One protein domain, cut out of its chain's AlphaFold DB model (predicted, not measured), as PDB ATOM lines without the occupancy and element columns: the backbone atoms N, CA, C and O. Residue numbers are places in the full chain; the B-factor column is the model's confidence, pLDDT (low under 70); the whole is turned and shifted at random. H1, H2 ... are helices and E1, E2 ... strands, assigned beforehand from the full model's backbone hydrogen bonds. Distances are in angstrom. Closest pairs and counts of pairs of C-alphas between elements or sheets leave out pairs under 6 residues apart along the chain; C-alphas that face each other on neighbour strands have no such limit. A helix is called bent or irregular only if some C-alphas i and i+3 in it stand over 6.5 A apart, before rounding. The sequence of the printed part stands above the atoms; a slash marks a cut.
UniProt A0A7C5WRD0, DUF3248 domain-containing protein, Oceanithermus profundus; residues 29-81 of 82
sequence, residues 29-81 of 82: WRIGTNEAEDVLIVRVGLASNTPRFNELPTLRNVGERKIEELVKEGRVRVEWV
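This is residues 29 to 81 of the 82 residues of the protein "DUF3248 domain-containing protein" of Oceanithermus profundus (UniProt A0A7C5WRD0). A narrow three-stranded sheet makes the long body, with one short helix at each end, H1 over one face and H2 over the opposite face. Residues 54 to 63 lead from the H1 end back to the H2 end. The printed part has 53 residues, in the order E1, E2, H1, H2, E3; the sheet runs E1, E2, E3 and is mixed, and the class is mixed, helices and strands. It is compact, with a radius of gyration of the C-alphas of 11.3 A, yet elongated, spanning 32 by 18 by 15 A.

E1, residues 29 to 33, and E2, residues 40 to 46, form an antiparallel hairpin, with N 30 and O 43 2.9 A apart, within hydrogen-bond range. H1, residues 47 to 53, is on the sheet at a height of 7.5 A and only just runs along the strands, at 29 degrees to E2 on the local plane. H2, residues 64 to 72, is on the opposite face at a height of 9.4 A and runs across the strands, at 89 degrees to E1 on the local plane. The closest C-alphas of E2 and H2, those of Leu 40 and Leu 70, are 6.2 A apart. E3, residues 76 to 81, is parallel to E2, with N 79 and O 42 at 2.8 A; E2, H1, H2 and E3 make a strand-helix-strand unit, two parallel neighbour strands with helices between. Every O i to N i+4 pair is within hydrogen-bond range in H2; in H1 0 of 3 are, beside 3 of 4 O i to N i+3 pairs.

E1 begins at C-alpha 29 (20.512, 14.249, -29.695) and is 13.6 A long. E2 is 20.2 A, H1 10.1 A and H2 12.2 A long; H1 is irregular, with C-alphas 48 and 51 7.9 A apart. E3, 16.0 A long, ends at C-alpha 81 (27.486, 20.529, -32.274).

The two C-alphas farthest apart, those of Ser 48 and Glu 73, are 32.5 A apart. The printed part has no cut and no long link; no printed residue is under 70 in pLDDT.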
ATOM      1  N   TRP A  29      21.108  14.424 -28.376       93.44
ATOM      2  CA  TRP A  29      20.512  14.249 -29.695       93.44
ATOM      3  C   TRP A  29      19.301  15.167 -29.849       93.44
ATOM      4  O   TRP A  29      18.419  15.207 -28.986       93.44
ATOM      5  N   ARG A  30      19.226  15.901 -30.961       94.94
ATOM      6  CA  ARG A  30      18.032  16.658 -31.365       94.94
ATOM      7  C   ARG A  30      17.693  16.321 -32.807       94.94
ATOM      8  O   ARG A  30      18.548  16.422 -33.679       94.94
ATOM      9  N   ILE A  31      16.448  15.928 -33.042       95.44
ATOM     10  CA  ILE A  31      15.980  15.465 -34.347       95.44
ATOM     11  C   ILE A  31      14.744  16.265 -34.736       95.44
ATOM     12  O   ILE A  31      13.859  16.485 -33.911       95.44
ATOM     13  N   GLY A  32      14.686  16.690 -35.991       96.00
ATOM     14  CA  GLY A  32      13.524  17.361 -36.552       96.00
ATOM     15  C   GLY A  32      13.787  17.860 -37.962       96.00
ATOM     16  O   GLY A  32      14.814  17.550 -38.557       96.00
ATOM     17  N   THR A  33      12.861  18.634 -38.504       94.94
ATOM     18  CA  THR A  33      13.028  19.291 -39.809       94.94
ATOM     19  C   THR A  33      13.225  20.792 -39.624       94.94
ATOM     20  O   THR A  33      12.996  21.328 -38.539       94.94
ATOM     21  N   ASN A  34      13.649  21.497 -40.669       86.69
ATOM     22  CA  ASN A  34      13.577  22.956 -40.705       86.69
ATOM     23  C   ASN A  34      12.531  23.404 -41.745       86.69
ATOM     24  O   ASN A  34      11.947  22.591 -42.453       86.69
ATOM     25  N   GLU A  35      12.233  24.702 -41.792       73.69
ATOM     26  CA  GLU A  35      11.242  25.259 -42.731       73.69
ATOM     27  C   GLU A  35      11.786  25.461 -44.143       73.69
ATOM     28  O   GLU A  35      11.011  25.587 -45.088       73.69
ATOM     29  N   ALA A  36      13.108  25.534 -44.273       80.62
ATOM     30  CA  ALA A  36      13.772  25.870 -45.522       80.62
ATOM     31  C   ALA A  36      13.938  24.652 -46.442       80.62
ATOM     32  O   ALA A  36      13.956  24.802 -47.661       80.62
ATOM     33  N   GLU A  37      14.063  23.455 -45.868       82.06
ATOM     34  CA  GLU A  37      14.447  22.233 -46.565       82.06
ATOM     35  C   GLU A  37      13.592  21.051 -46.075       82.06
ATOM     36  O   GLU A  37      13.443  20.825 -44.875       82.06
ATOM     37  N   ASP A  38      13.066  20.239 -46.999       88.06
ATOM     38  CA  ASP A  38      12.411  18.963 -46.660       88.06
ATOM     39  C   ASP A  38      13.478  17.879 -46.412       88.06
ATOM     40  O   ASP A  38      13.634  16.937 -47.196       88.06
ATOM     41  N   VAL A  39      14.267  18.092 -45.352       94.81
ATOM     42  CA  VAL A  39      15.413  17.283 -44.910       94.81
ATOM     43  C   VAL A  39      15.285  17.010 -43.410       94.81
ATOM     44  O   VAL A  39      14.964  17.902 -42.623       94.81
ATOM     45  N   LEU A  40      15.564  15.770 -43.002       96.75
ATOM     46  CA  LEU A  40      15.666  15.396 -41.595       96.75
ATOM     47  C   LEU A  40      17.023  15.845 -41.049       96.75
ATOM     48  O   LEU A  40      18.066  15.391 -41.515       96.75
ATOM     49  N   ILE A  41      17.017  16.703 -40.040       96.81
ATOM     50  CA  ILE A  41      18.222  17.171 -39.365       96.81
ATOM     51  C   ILE A  41      18.399  16.378 -38.074       96.81
ATOM     52  O   ILE A  41      17.488  16.305 -37.248       96.81
ATOM     53  N   VAL A  42      19.592  15.817 -37.896       96.50
ATOM     54  CA  VAL A  42      20.026  15.131 -36.677       96.50
ATOM     55  C   VAL A  42      21.218  15.891 -36.113       96.50
ATOM     56  O   VAL A  42      22.315  15.820 -36.656       96.50
ATOM     57  N   ARG A  43      21.007  16.625 -35.023       96.94
ATOM     58  CA  ARG A  43      22.080  17.277 -34.269       96.94
ATOM     59  C   ARG A  43      22.569  16.356 -33.171       96.94
ATOM     60  O   ARG A  43      21.759  15.876 -32.376       96.94
ATOM     61  N   VAL A  44      23.879  16.172 -33.108       95.62
ATOM     62  CA  VAL A  44      24.563  15.367 -32.099       95.62
ATOM     63  C   VAL A  44      25.755  16.139 -31.537       95.62
ATOM     64  O   VAL A  44      26.430  16.863 -32.260       95.62
ATOM     65  N   GLY A  45      26.005  16.018 -30.239       94.19
ATOM     66  CA  GLY A  45      27.115  16.693 -29.572       94.19
ATOM     67  C   GLY A  45      27.251  16.246 -28.125       94.19
ATOM     68  O   GLY A  45      26.377  15.556 -27.597       94.19
ATOM     69  N   LEU A  46      28.347  16.625 -27.473       90.75
ATOM     70  CA  LEU A  46      28.585  16.287 -26.069       90.75
ATOM     71  C   LEU A  46      27.580  16.998 -25.153       90.75
ATOM     72  O   LEU A  46      27.179  18.133 -25.415       90.75
ATOM     73  N   ALA A  47      27.232  16.379 -24.023       86.94
ATOM     74  CA  ALA A  47      26.374  16.997 -23.008       86.94
ATOM     75  C   ALA A  47      26.904  18.353 -22.500       86.94
ATOM     76  O   ALA A  47      26.112  19.255 -22.209       86.94
ATOM     77  N   SER A  48      28.228  18.544 -22.471       86.50
ATOM     78  CA  SER A  48      28.870  19.830 -22.156       86.50
ATOM     79  C   SER A  48      28.454  20.966 -23.095       86.50
ATOM     80  O   SER A  48      28.473  22.128 -22.697       86.50
ATOM     81  N   ASN A  49      28.031  20.635 -24.316       89.94
ATOM     82  CA  ASN A  49      27.706  21.590 -25.373       89.94
ATOM     83  C   ASN A  49      26.204  21.897 -25.426       89.94
ATOM     84  O   ASN A  49      25.752  22.610 -26.316       89.94
ATOM     85  N   THR A  50      25.406  21.407 -24.467       87.44
ATOM     86  CA  THR A  50      23.945  21.622 -24.425       87.44
ATOM     87  C   THR A  50      23.513  23.080 -24.678       87.44
ATOM     88  O   THR A  50      22.562  23.269 -25.439       87.44
ATOM     89  N   PRO A  51      24.178  24.125 -24.134       91.81
ATOM     90  CA  PRO A  51      23.807  25.515 -24.422       91.81
ATOM     91  C   PRO A  51      23.844  25.875 -25.916       91.81
ATOM     92  O   PRO A  51      22.973  26.607 -26.381       91.81
ATOM     93  N   ARG A  52      24.783  25.305 -26.681       92.75
ATOM     94  CA  ARG A  52      24.988  25.579 -28.114       92.75
ATOM     95  C   ARG A  52      23.828  25.112 -28.979       92.75
ATOM     96  O   ARG A  52      23.481  25.768 -29.953       92.75
ATOM     97  N   PHE A  53      23.145  24.039 -28.583       93.81
ATOM     98  CA  PHE A  53      21.954  23.566 -29.292       93.81
ATOM     99  C   PHE A  53      20.829  24.608 -29.324       93.81
ATOM    100  O   PHE A  53      20.054  24.618 -30.278       93.81
ATOM    101  N   ASN A  54      20.743  25.471 -28.304       90.50
ATOM    102  CA  ASN A  54      19.725  26.521 -28.215       90.50
ATOM    103  C   ASN A  54      20.066  27.758 -29.060       90.50
ATOM    104  O   ASN A  54      19.186  28.572 -29.322       90.50
ATOM    105  N   GLU A  55      21.327  27.912 -29.470       93.88
ATOM    106  CA  GLU A  55      21.777  29.001 -30.346       93.88
ATOM    107  C   GLU A  55      21.476  28.697 -31.825       93.88
ATOM    108  O   GLU A  55      21.423  29.601 -32.658       93.88
ATOM    109  N   LEU A  56      21.259  27.420 -32.158       93.25
ATOM    110  CA  LEU A  56      20.980  26.963 -33.515       93.25
ATOM    111  C   LEU A  56      19.500  27.157 -33.896       93.25
ATOM    112  O   LEU A  56      18.625  27.090 -33.031       93.25
ATOM    113  N   PRO A  57      19.178  27.298 -35.200       92.38
ATOM    114  CA  PRO A  57      17.796  27.417 -35.662       92.38
ATOM    115  C   PRO A  57      16.908  26.274 -35.159       92.38
ATOM    116  O   PRO A  57      17.304  25.106 -35.228       92.38
ATOM    117  N   THR A  58      15.710  26.604 -34.677       92.06
ATOM    118  CA  THR A  58      14.775  25.639 -34.087       92.06
ATOM    119  C   THR A  58      14.379  24.554 -35.082       92.06
ATOM    120  O   THR A  58      13.985  24.840 -36.213       92.06
ATOM    121  N   LEU A  59      14.438  23.301 -34.631       94.12
ATOM    122  CA  LEU A  59      13.899  22.170 -35.375       94.12
ATOM    123  C   LEU A  59      12.401  22.033 -35.102       94.12
ATOM    124  O   LEU A  59      11.947  22.158 -33.963       94.12
ATOM    125  N   ARG A  60      11.633  21.753 -36.148       93.94
ATOM    126  CA  ARG A  60      10.215  21.422 -36.052       93.94
ATOM    127  C   ARG A  60      10.048  19.932 -35.781       93.94
ATOM    128  O   ARG A  60      10.763  19.097 -36.338       93.94
ATOM    129  N   ASN A  61       9.060  19.617 -34.948       93.69
ATOM    130  CA  ASN A  61       8.649  18.240 -34.712       93.69
ATOM    131  C   ASN A  61       8.171  17.611 -36.023       93.69
ATOM    132  O   ASN A  61       7.438  18.228 -36.798       93.69
ATOM    133  N   VAL A  62       8.558  16.363 -36.233       93.56
ATOM    134  CA  VAL A  62       8.236  15.585 -37.425       93.56
ATOM    135  C   VAL A  62       7.677  14.238 -36.981       93.56
ATOM    136  O   VAL A  62       8.153  13.644 -36.017       93.56
ATOM    137  N   GLY A  63       6.615  13.785 -37.643       95.19
ATOM    138  CA  GLY A  63       5.996  12.497 -37.339       95.19
ATOM    139  C   GLY A  63       6.841  11.328 -37.844       95.19
ATOM    140  O   GLY A  63       7.508  11.440 -38.871       95.19
ATOM    141  N   GLU A  64       6.746  10.189 -37.166       96.19
ATOM    142  CA  GLU A  64       7.526   8.975 -37.444       96.19
ATOM    143  C   GLU A  64       7.474   8.530 -38.914       96.19
ATOM    144  O   GLU A  64       8.515   8.305 -39.521       96.19
ATOM    145  N   ARG A  65       6.286   8.529 -39.541       96.50
ATOM    146  CA  ARG A  65       6.139   8.205 -40.974       96.50
ATOM    147  C   ARG A  65       7.019   9.089 -41.864       96.50
ATOM    148  O   ARG A  65       7.653   8.608 -42.794       96.50
ATOM    149  N   LYS A  66       7.053  10.393 -41.583       94.62
ATOM    150  CA  LYS A  66       7.831  11.350 -42.376       94.62
ATOM    151  C   LYS A  66       9.330  11.206 -42.099       94.62
ATOM    152  O   LYS A  66      10.118  11.371 -43.021       94.62
ATOM    153  N   ILE A  67       9.717  10.860 -40.868       95.88
ATOM    154  CA  ILE A  67      11.102  10.480 -40.543       95.88
ATOM    155  C   ILE A  67      11.519   9.283 -41.400       95.88
ATOM    156  O   ILE A  67      12.536   9.355 -42.082       95.88
ATOM    157  N   GLU A  68      10.722   8.214 -41.408       96.56
ATOM    158  CA  GLU A  68      11.016   6.995 -42.165       96.56
ATOM    159  C   GLU A  68      11.145   7.274 -43.672       96.56
ATOM    160  O   GLU A  68      12.083   6.795 -44.308       96.56
ATOM    161  N   GLU A  69      10.252   8.091 -44.234       96.50
ATOM    162  CA  GLU A  69      10.321   8.545 -45.630       96.50
ATOM    163  C   GLU A  69      11.625   9.291 -45.928       96.50
ATOM    164  O   GLU A  69      12.354   8.919 -46.847       96.50
ATOM    165  N   LEU A  70      11.959  10.305 -45.126       95.81
ATOM    166  CA  LEU A  70      13.173  11.104 -45.316       95.81
ATOM    167  C   LEU A  70      14.445  10.253 -45.196       95.81
ATOM    168  O   LEU A  70      15.375  10.432 -45.981       95.81
ATOM    169  N   VAL A  71      14.474   9.296 -44.263       96.19
ATOM    170  CA  VAL A  71      15.594   8.359 -44.097       96.19
ATOM    171  C   VAL A  71      15.721   7.427 -45.300       96.19
ATOM    172  O   VAL A  71      16.813   7.302 -45.852       96.19
ATOM    173  N   LYS A  72      14.621   6.807 -45.753       96.31
ATOM    174  CA  LYS A  72      14.621   5.908 -46.923       96.31
ATOM    175  C   LYS A  72      15.056   6.612 -48.204       96.31
ATOM    176  O   LYS A  72      15.681   6.000 -49.064       96.31
ATOM    177  N   GLU A  73      14.731   7.892 -48.325       96.25
ATOM    178  CA  GLU A  73      15.110   8.717 -49.467       96.25
ATOM    179  C   GLU A  73      16.521   9.321 -49.344       96.25
ATOM    180  O   GLU A  73      16.965  10.022 -50.251       96.25
ATOM    181  N   GLY A  74      17.236   9.073 -48.239       95.00
ATOM    182  CA  GLY A  74      18.575   9.618 -47.997       95.00
ATOM    183  C   GLY A  74      18.594  11.127 -47.731       95.00
ATOM    184  O   GLY A  74      19.648  11.756 -47.787       95.00
ATOM    185  N   ARG A  75      17.439  11.729 -47.424       95.69
ATOM    186  CA  ARG A  75      17.276  13.159 -47.126       95.69
ATOM    187  C   ARG A  75      17.532  13.435 -45.649       95.69
ATOM    188  O   ARG A  75      16.661  13.926 -44.930       95.69
ATOM    189  N   VAL A  76      18.741  13.098 -45.202       96.19
ATOM    190  CA  VAL A  76      19.183  13.234 -43.810       96.19
ATOM    191  C   VAL A  76      20.468  14.046 -43.755       96.19
ATOM    192  O   VAL A  76      21.406  13.795 -44.509       96.19
ATOM    193  N   ARG A  77      20.529  14.999 -42.828       95.75
ATOM    194  CA  ARG A  77      21.719  15.798 -42.548       95.75
ATOM    195  C   ARG A  77      22.097  15.654 -41.084       95.75
ATOM    196  O   ARG A  77      21.331  16.029 -40.198       95.75
ATOM    197  N   VAL A  78      23.280  15.099 -40.847       95.81
ATOM    198  CA  VAL A  78      23.850  14.969 -39.505       95.81
ATOM    199  C   VAL A  78      24.743  16.176 -39.240       95.81
ATOM    200  O   VAL A  78      25.643  16.472 -40.023       95.81
ATOM    201  N   GLU A  79      24.467  16.886 -38.153       95.62
ATOM    202  CA  GLU A  79      25.209  18.058 -37.695       95.62
ATOM    203  C   GLU A  79      25.911  17.719 -36.375       95.62
ATOM    204  O   GLU A  79      25.259  17.301 -35.414       95.62
ATOM    205  N   TRP A  80      27.228  17.927 -36.313       95.62
ATOM    206  CA  TRP A  80      27.967  17.891 -35.052       95.62
ATOM    207  C   TRP A  80      27.912  19.266 -34.372       95.62
ATOM    208  O   TRP A  80      28.125  20.283 -35.030       95.62
ATOM    209  N   VAL A  81      27.611  19.299 -33.072       95.38
ATOM    210  CA  VAL A  81      27.486  20.529 -32.274       95.38
ATOM    211  C   VAL A  81      28.659  20.649 -31.297       95.38
ATOM    212  O   VAL A  81      28.774  19.874 -30.340       95.38
TER     213      VAL A  81